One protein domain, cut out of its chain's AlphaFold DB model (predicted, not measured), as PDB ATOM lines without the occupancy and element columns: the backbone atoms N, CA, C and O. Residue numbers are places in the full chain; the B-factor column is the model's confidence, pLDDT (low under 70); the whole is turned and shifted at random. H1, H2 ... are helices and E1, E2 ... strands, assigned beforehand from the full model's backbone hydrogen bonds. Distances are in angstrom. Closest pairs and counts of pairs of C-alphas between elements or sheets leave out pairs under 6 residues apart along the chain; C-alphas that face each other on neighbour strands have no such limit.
ATOM      1  N   CYS A 111      39.868 -18.731 -42.747       82.62
ATOM      2  CA  CYS A 111      38.972 -19.578 -41.942       82.62
ATOM      3  C   CYS A 111      38.182 -18.806 -40.871       82.62
ATOM      4  O   CYS A 111      37.472 -19.425 -40.084       82.62
ATOM      5  N   GLN A 112      38.343 -17.478 -40.800       80.62
ATOM      6  CA  GLN A 112      37.645 -16.514 -39.930       80.62
ATOM      7  C   GLN A 112      37.730 -16.750 -38.406       80.62
ATOM      8  O   GLN A 112      37.272 -15.911 -37.634       80.62
ATOM      9  N   ARG A 113      38.377 -17.826 -37.948       78.88
ATOM     10  CA  ARG A 113      38.668 -18.097 -36.530       78.88
ATOM     11  C   ARG A 113      39.780 -17.184 -35.998       78.88
ATOM     12  O   ARG A 113      40.657 -16.751 -36.750       78.88
ATOM     13  N   VAL A 114      39.735 -16.906 -34.696       81.44
ATOM     14  CA  VAL A 114      40.687 -16.047 -33.975       81.44
ATOM     15  C   VAL A 114      41.721 -16.904 -33.243       81.44
ATOM     16  O   VAL A 114      41.364 -17.871 -32.574       81.44
ATOM     17  N   TYR A 115      43.000 -16.541 -33.351       81.44
ATOM     18  CA  TYR A 115      44.125 -17.272 -32.767       81.44
ATOM     19  C   TYR A 115      45.024 -16.342 -31.947       81.44
ATOM     20  O   TYR A 115      45.557 -15.358 -32.463       81.44
ATOM     21  N   ARG A 116      45.226 -16.670 -30.666       77.94
ATOM     22  CA  ARG A 116      46.143 -15.947 -29.773       77.94
ATOM     23  C   ARG A 116      47.602 -16.234 -30.146       77.94
ATOM     24  O   ARG A 116      47.999 -17.394 -30.288       77.94
ATOM     25  N   ARG A 117      48.421 -15.187 -30.268       68.00
ATOM     26  CA  ARG A 117      49.881 -15.289 -30.412       68.00
ATOM     27  C   ARG A 117      50.509 -15.546 -29.042       68.00
ATOM     28  O   ARG A 117      50.230 -14.843 -28.078       68.00
ATOM     29  N   GLN A 118      51.381 -16.544 -28.967       69.88
ATOM     30  CA  GLN A 118      52.189 -16.873 -27.790       69.88
ATOM     31  C   GLN A 118      53.666 -16.909 -28.204       69.88
ATOM     32  O   GLN A 118      53.969 -17.109 -29.379       69.88
ATOM     33  N   LYS A 119      54.589 -16.722 -27.251       59.41
ATOM     34  CA  LYS A 119      56.043 -16.757 -27.520       59.41
ATOM     35  C   LYS A 119      56.588 -18.177 -27.775       59.41
ATOM     36  O   LYS A 119      57.687 -18.311 -28.299       59.41
ATOM     37  N   LEU A 120      55.843 -19.221 -27.400       62.72
ATOM     38  CA  LEU A 120      56.279 -20.619 -27.479       62.72
ATOM     39  C   LEU A 120      56.180 -21.206 -28.896       62.72
ATOM     40  O   LEU A 120      55.277 -20.886 -29.670       62.72
ATOM     41  N   SER A 121      57.068 -22.157 -29.190       55.59
ATOM     42  CA  SER A 121      57.194 -22.884 -30.465       55.59
ATOM     43  C   SER A 121      55.951 -23.671 -30.904       55.59
ATOM     44  O   SER A 121      55.870 -24.023 -32.084       55.59
ATOM     45  N   HIS A 122      55.003 -23.914 -29.993       59.38
ATOM     46  CA  HIS A 122      53.744 -24.644 -30.210       59.38
ATOM     47  C   HIS A 122      52.494 -23.747 -30.092       59.38
ATOM     48  O   HIS A 122      51.375 -24.251 -30.093       59.38
ATOM     49  N   GLY A 123      52.663 -22.423 -29.981       70.12
ATOM     50  CA  GLY A 123      51.552 -21.496 -29.755       70.12
ATOM     51  C   GLY A 123      50.498 -21.498 -30.869       70.12
ATOM     52  O   GLY A 123      50.833 -21.636 -32.048       70.12
ATOM     53  N   ASN A 124      49.233 -21.283 -30.491       78.06
ATOM     54  CA  ASN A 124      48.035 -21.513 -31.320       78.06
ATOM     55  C   ASN A 124      48.090 -20.913 -32.739       78.06
ATOM     56  O   ASN A 124      47.611 -21.524 -33.692       78.06
ATOM     57  N   LEU A 125      48.678 -19.723 -32.909       78.12
ATOM     58  CA  LEU A 125      48.823 -19.085 -34.224       78.12
ATOM     59  C   LEU A 125      49.801 -19.830 -35.156       78.12
ATOM     60  O   LEU A 125      49.589 -19.874 -36.368       78.12
ATOM     61  N   LYS A 126      50.863 -20.440 -34.611       79.94
ATOM     62  CA  LYS A 126      51.852 -21.192 -35.395       79.94
ATOM     63  C   LYS A 126      51.341 -22.589 -35.742       79.94
ATOM     64  O   LYS A 126      51.442 -22.977 -36.901       79.94
ATOM     65  N   THR A 127      50.732 -23.307 -34.797       82.56
ATOM     66  CA  THR A 127      50.083 -24.601 -35.085       82.56
ATOM     67  C   THR A 127      48.915 -24.443 -36.062       82.56
ATOM     68  O   THR A 127      48.696 -25.311 -36.902       82.56
ATOM     69  N   HIS A 128      48.233 -23.292 -36.068       85.62
ATOM     70  CA  HIS A 128      47.278 -22.953 -37.124       85.62
ATOM     71  C   HIS A 128      47.924 -22.768 -38.512       85.62
ATOM     72  O   HIS A 128      47.375 -23.238 -39.508       85.62
ATOM     73  N   ARG A 129      49.074 -22.090 -38.614       84.00
ATOM     74  CA  ARG A 129      49.741 -21.821 -39.904       84.00
ATOM     75  C   ARG A 129      50.450 -23.057 -40.480       84.00
ATOM     76  O   ARG A 129      50.326 -23.336 -41.674       84.00
ATOM     77  N   ASP A 130      51.165 -23.775 -39.618       83.50
ATOM     78  CA  ASP A 130      52.133 -24.819 -39.981       83.50
ATOM     79  C   ASP A 130      51.617 -26.244 -39.697       83.50
ATOM     80  O   ASP A 130      52.182 -27.205 -40.210       83.50
ATOM     81  N   GLY A 131      50.545 -26.404 -38.914       83.56
ATOM     82  CA  GLY A 131      50.080 -27.702 -38.407       83.56
ATOM     83  C   GLY A 131      50.667 -28.071 -37.039       83.56
ATOM     84  O   GLY A 131      51.629 -27.464 -36.560       83.56
ATOM     85  N   SER A 132      50.058 -29.062 -36.391       80.62
ATOM     86  CA  SER A 132      50.557 -29.682 -35.159       80.62
ATOM     87  C   SER A 132      51.545 -30.814 -35.451       80.62
ATOM     88  O   SER A 132      51.465 -31.465 -36.488       80.62
ATOM     89  N   THR A 133      52.449 -31.074 -34.505       76.31
ATOM     90  CA  THR A 133      53.275 -32.296 -34.448       76.31
ATOM     91  C   THR A 133      52.756 -33.320 -33.435       76.31
ATOM     92  O   THR A 133      53.321 -34.401 -33.349       76.31
ATOM     93  N   GLN A 134      51.739 -32.965 -32.642       74.38
ATOM     94  CA  GLN A 134      51.067 -33.860 -31.693       74.38
ATOM     95  C   GLN A 134      49.930 -34.599 -32.398       74.38
ATOM     96  O   GLN A 134      49.162 -33.960 -33.121       74.38
ATOM     97  N   ASP A 135      49.804 -35.901 -32.153       65.19
ATOM     98  CA  ASP A 135      48.914 -36.790 -32.912       65.19
ATOM     99  C   ASP A 135      47.418 -36.599 -32.592       65.19
ATOM    100  O   ASP A 135      46.558 -37.013 -33.364       65.19
ATOM    101  N   ASP A 136      47.096 -35.877 -31.514       70.62
ATOM    102  CA  ASP A 136      45.736 -35.461 -31.155       70.62
ATOM    103  C   ASP A 136      45.223 -34.240 -31.955       70.62
ATOM    104  O   ASP A 136      44.106 -33.767 -31.736       70.62
ATOM    105  N   LYS A 137      46.037 -33.674 -32.861       76.00
ATOM    106  CA  LYS A 137      45.766 -32.391 -33.537       76.00
ATOM    107  C   LYS A 137      46.167 -32.402 -35.015       76.00
ATOM    108  O   LYS A 137      47.170 -32.982 -35.408       76.00
ATOM    109  N   SER A 138      45.425 -31.651 -35.834       80.19
ATOM    110  CA  SER A 138      45.648 -31.540 -37.287       80.19
ATOM    111  C   SER A 138      47.070 -31.090 -37.663       80.19
ATOM    112  O   SER A 138      47.492 -29.968 -37.367       80.19
ATOM    113  N   ASP A 139      47.771 -31.938 -38.413       79.31
ATOM    114  CA  ASP A 139      49.100 -31.705 -38.993       79.31
ATOM    115  C   ASP A 139      49.062 -30.917 -40.321       79.31
ATOM    116  O   ASP A 139      50.084 -30.412 -40.797       79.31
ATOM    117  N   LYS A 140      47.867 -30.743 -40.900       80.69
ATOM    118  CA  LYS A 140      47.615 -29.977 -42.136       80.69
ATOM    119  C   LYS A 140      47.493 -28.465 -41.892       80.69
ATOM    120  O   LYS A 140      47.632 -27.682 -42.834       80.69
ATOM    121  N   GLY A 141      47.265 -28.046 -40.644       84.25
ATOM    122  CA  GLY A 141      47.100 -26.641 -40.257       84.25
ATOM    123  C   GLY A 141      45.756 -26.048 -40.700       84.25
ATOM    124  O   GLY A 141      44.707 -26.682 -40.584       84.25
ATOM    125  N   CYS A 142      45.774 -24.800 -41.167       85.12
ATOM    126  CA  CYS A 142      44.590 -24.034 -41.553       85.12
ATOM    127  C   CYS A 142      43.789 -24.710 -42.680       85.12
ATOM    128  O   CYS A 142      44.302 -24.922 -43.775       85.12
ATOM    129  N   THR A 143      42.486 -24.923 -42.480       83.56
ATOM    130  CA  THR A 143      41.571 -25.418 -43.530       83.56
ATOM    131  C   THR A 143      41.503 -24.491 -44.751       83.56
ATOM    132  O   THR A 143      41.280 -24.939 -45.872       83.56
ATOM    133  N   GLY A 144      41.764 -23.194 -44.563       83.38
ATOM    134  CA  GLY A 144      41.866 -22.196 -45.630       83.38
ATOM    135  C   GLY A 144      43.211 -22.164 -46.376       83.38
ATOM    136  O   GLY A 144      43.340 -21.394 -47.328       83.38
ATOM    137  N   ARG A 145      44.206 -22.980 -45.993       86.19
ATOM    138  CA  ARG A 145      45.586 -22.971 -46.533       86.19
ATOM    139  C   ARG A 145      45.647 -23.064 -48.062       86.19
ATOM    140  O   ARG A 145      46.420 -22.340 -48.682       86.19
ATOM    141  N   ASN A 146      44.789 -23.873 -48.681       83.12
ATOM    142  CA  ASN A 146      44.747 -24.005 -50.144       83.12
ATOM    143  C   ASN A 146      44.157 -22.763 -50.837       83.12
ATOM    144  O   ASN A 146      44.593 -22.417 -51.933       83.12
ATOM    145  N   LYS A 147      43.224 -22.046 -50.190       84.69
ATOM    146  CA  LYS A 147      42.721 -20.750 -50.682       84.69
ATOM    147  C   LYS A 147      43.797 -19.662 -50.564       84.69
ATOM    148  O   LYS A 147      43.931 -18.852 -51.472       84.69
ATOM    149  N   ALA A 148      44.607 -19.690 -49.503       82.44
ATOM    150  CA  ALA A 148      45.759 -18.798 -49.347       82.44
ATOM    151  C   ALA A 148      46.837 -19.040 -50.422       82.44
ATOM    152  O   ALA A 148      47.245 -18.091 -51.086       82.44
ATOM    153  N   LYS A 149      47.226 -20.306 -50.659       83.38
ATOM    154  CA  LYS A 149      48.168 -20.680 -51.735       83.38
ATOM    155  C   LYS A 149      47.659 -20.241 -53.121       83.38
ATOM    156  O   LYS A 149      48.413 -19.630 -53.868       83.38
ATOM    157  N   LYS A 150      46.375 -20.474 -53.446       85.06
ATOM    158  CA  LYS A 150      45.764 -20.009 -54.713       85.06
ATOM    159  C   LYS A 150      45.706 -18.481 -54.852       85.06
ATOM    160  O   LYS A 150      45.744 -17.987 -55.969       85.06
ATOM    161  N   ALA A 151      45.654 -17.741 -53.745       83.00
ATOM    162  CA  ALA A 151      45.719 -16.277 -53.727       83.00
ATOM    163  C   ALA A 151      47.165 -15.724 -53.688       83.00
ATOM    164  O   ALA A 151      47.373 -14.589 -53.271       83.00
ATOM    165  N   GLY A 152      48.167 -16.523 -54.078       80.62
ATOM    166  CA  GLY A 152      49.567 -16.098 -54.213       80.62
ATOM    167  C   GLY A 152      50.387 -16.059 -52.917       80.62
ATOM    168  O   GLY A 152      51.563 -15.698 -52.954       80.62
ATOM    169  N   PHE A 153      49.824 -16.435 -51.764       78.44
ATOM    170  CA  PHE A 153      50.544 -16.351 -50.489       78.44
ATOM    171  C   PHE A 153      51.488 -17.542 -50.279       78.44
ATOM    172  O   PHE A 153      51.056 -18.683 -50.094       78.44
ATOM    173  N   VAL A 154      52.792 -17.253 -50.239       81.62
ATOM    174  CA  VAL A 154      53.846 -18.221 -49.905       81.62
ATOM    175  C   VAL A 154      53.738 -18.601 -48.424       81.62
ATOM    176  O   VAL A 154      53.978 -17.781 -47.537       81.62
ATOM    177  N   LEU A 155      53.378 -19.856 -48.146       80.50
ATOM    178  CA  LEU A 155      53.241 -20.399 -46.791       80.50
ATOM    179  C   LEU A 155      54.275 -21.510 -46.536       80.50
ATOM    180  O   LEU A 155      54.418 -22.386 -47.393       80.50
ATOM    181  N   PRO A 156      54.935 -21.554 -45.357       80.56
ATOM    182  CA  PRO A 156      55.841 -22.645 -44.987       80.56
ATOM    183  C   PRO A 156      55.158 -24.012 -45.082       80.56
ATOM    184  O   PRO A 156      53.973 -24.117 -44.752       80.56
ATOM    185  N   LEU A 157      55.890 -25.050 -45.508       81.69
ATOM    186  CA  LEU A 157      55.397 -26.436 -45.603       81.69
ATOM    187  C   LEU A 157      54.756 -26.884 -44.283       81.69
ATOM    188  O   LEU A 157      55.381 -26.753 -43.224       81.69
ATOM    189  N   SER A 158      53.534 -27.419 -44.354       84.00
ATOM    190  CA  SER A 158      52.852 -27.946 -43.166       84.00
ATOM    191  C   SER A 158      53.526 -29.218 -42.645       84.00
ATOM    192  O   SER A 158      54.331 -29.827 -43.349       84.00
TER     193      SER A 158
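AT A GLANCE: This is residues 111 to 158 of the 642 residues of an uncharacterized protein of Puccinia graminis f. sp. tritici (strain CRL 75-36-700-3 / race SCCL) (UniProt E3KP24). The model has little regular structure: two short helices and one short strand set in loops, with H1 near the middle, E1 beside it and H2 towards one end. The long loop of residues 131 to 144 swings out from H1 before reaching H2, and residues 151 to 158 fold back from H2 towards H1. The printed part has 48 residues, of which 16 are in named elements, in the order E1, H1, H2; the class is mostly helix. It is compact, with a radius of gyration of the C-alphas of 10.8 A and spans of 28 by 21 by 17 A.

HOW THE PARTS SIT: H1, residues 124 to 130, and H2, residues 145 to 150, are close but not clearly touching; their closest C-alphas, of Arg 129 and Arg 145, are 7.9 A apart. They run the same way at a steep tilt of 48 degrees. E1, residues 114 to 116, pairs with no named strand; its closest C-alpha to H1 is that of Tyr 115, 5.2 A from that of Leu 125. E1 and H2 are apart. In H1 and H2 every O i to N i+4 pair is within hydrogen-bond range.

IN THESE COORDINATES: H1 is 10.1 A long, from C-alpha 124 at (48.035, -21.513, -31.320). H2 is 8.7 A long, ending at C-alpha 150 at (45.764, -20.009, -54.713). E1 is 6.9 A long.

THE WHOLE: The C-alphas farthest apart, of Asp 136 and Gly 152, are 30.4 A apart. The printed part has no cut. The link from H1 to H2 is long, 14 residues. Residues 117 to 122 and residue 135 have pLDDT under 70.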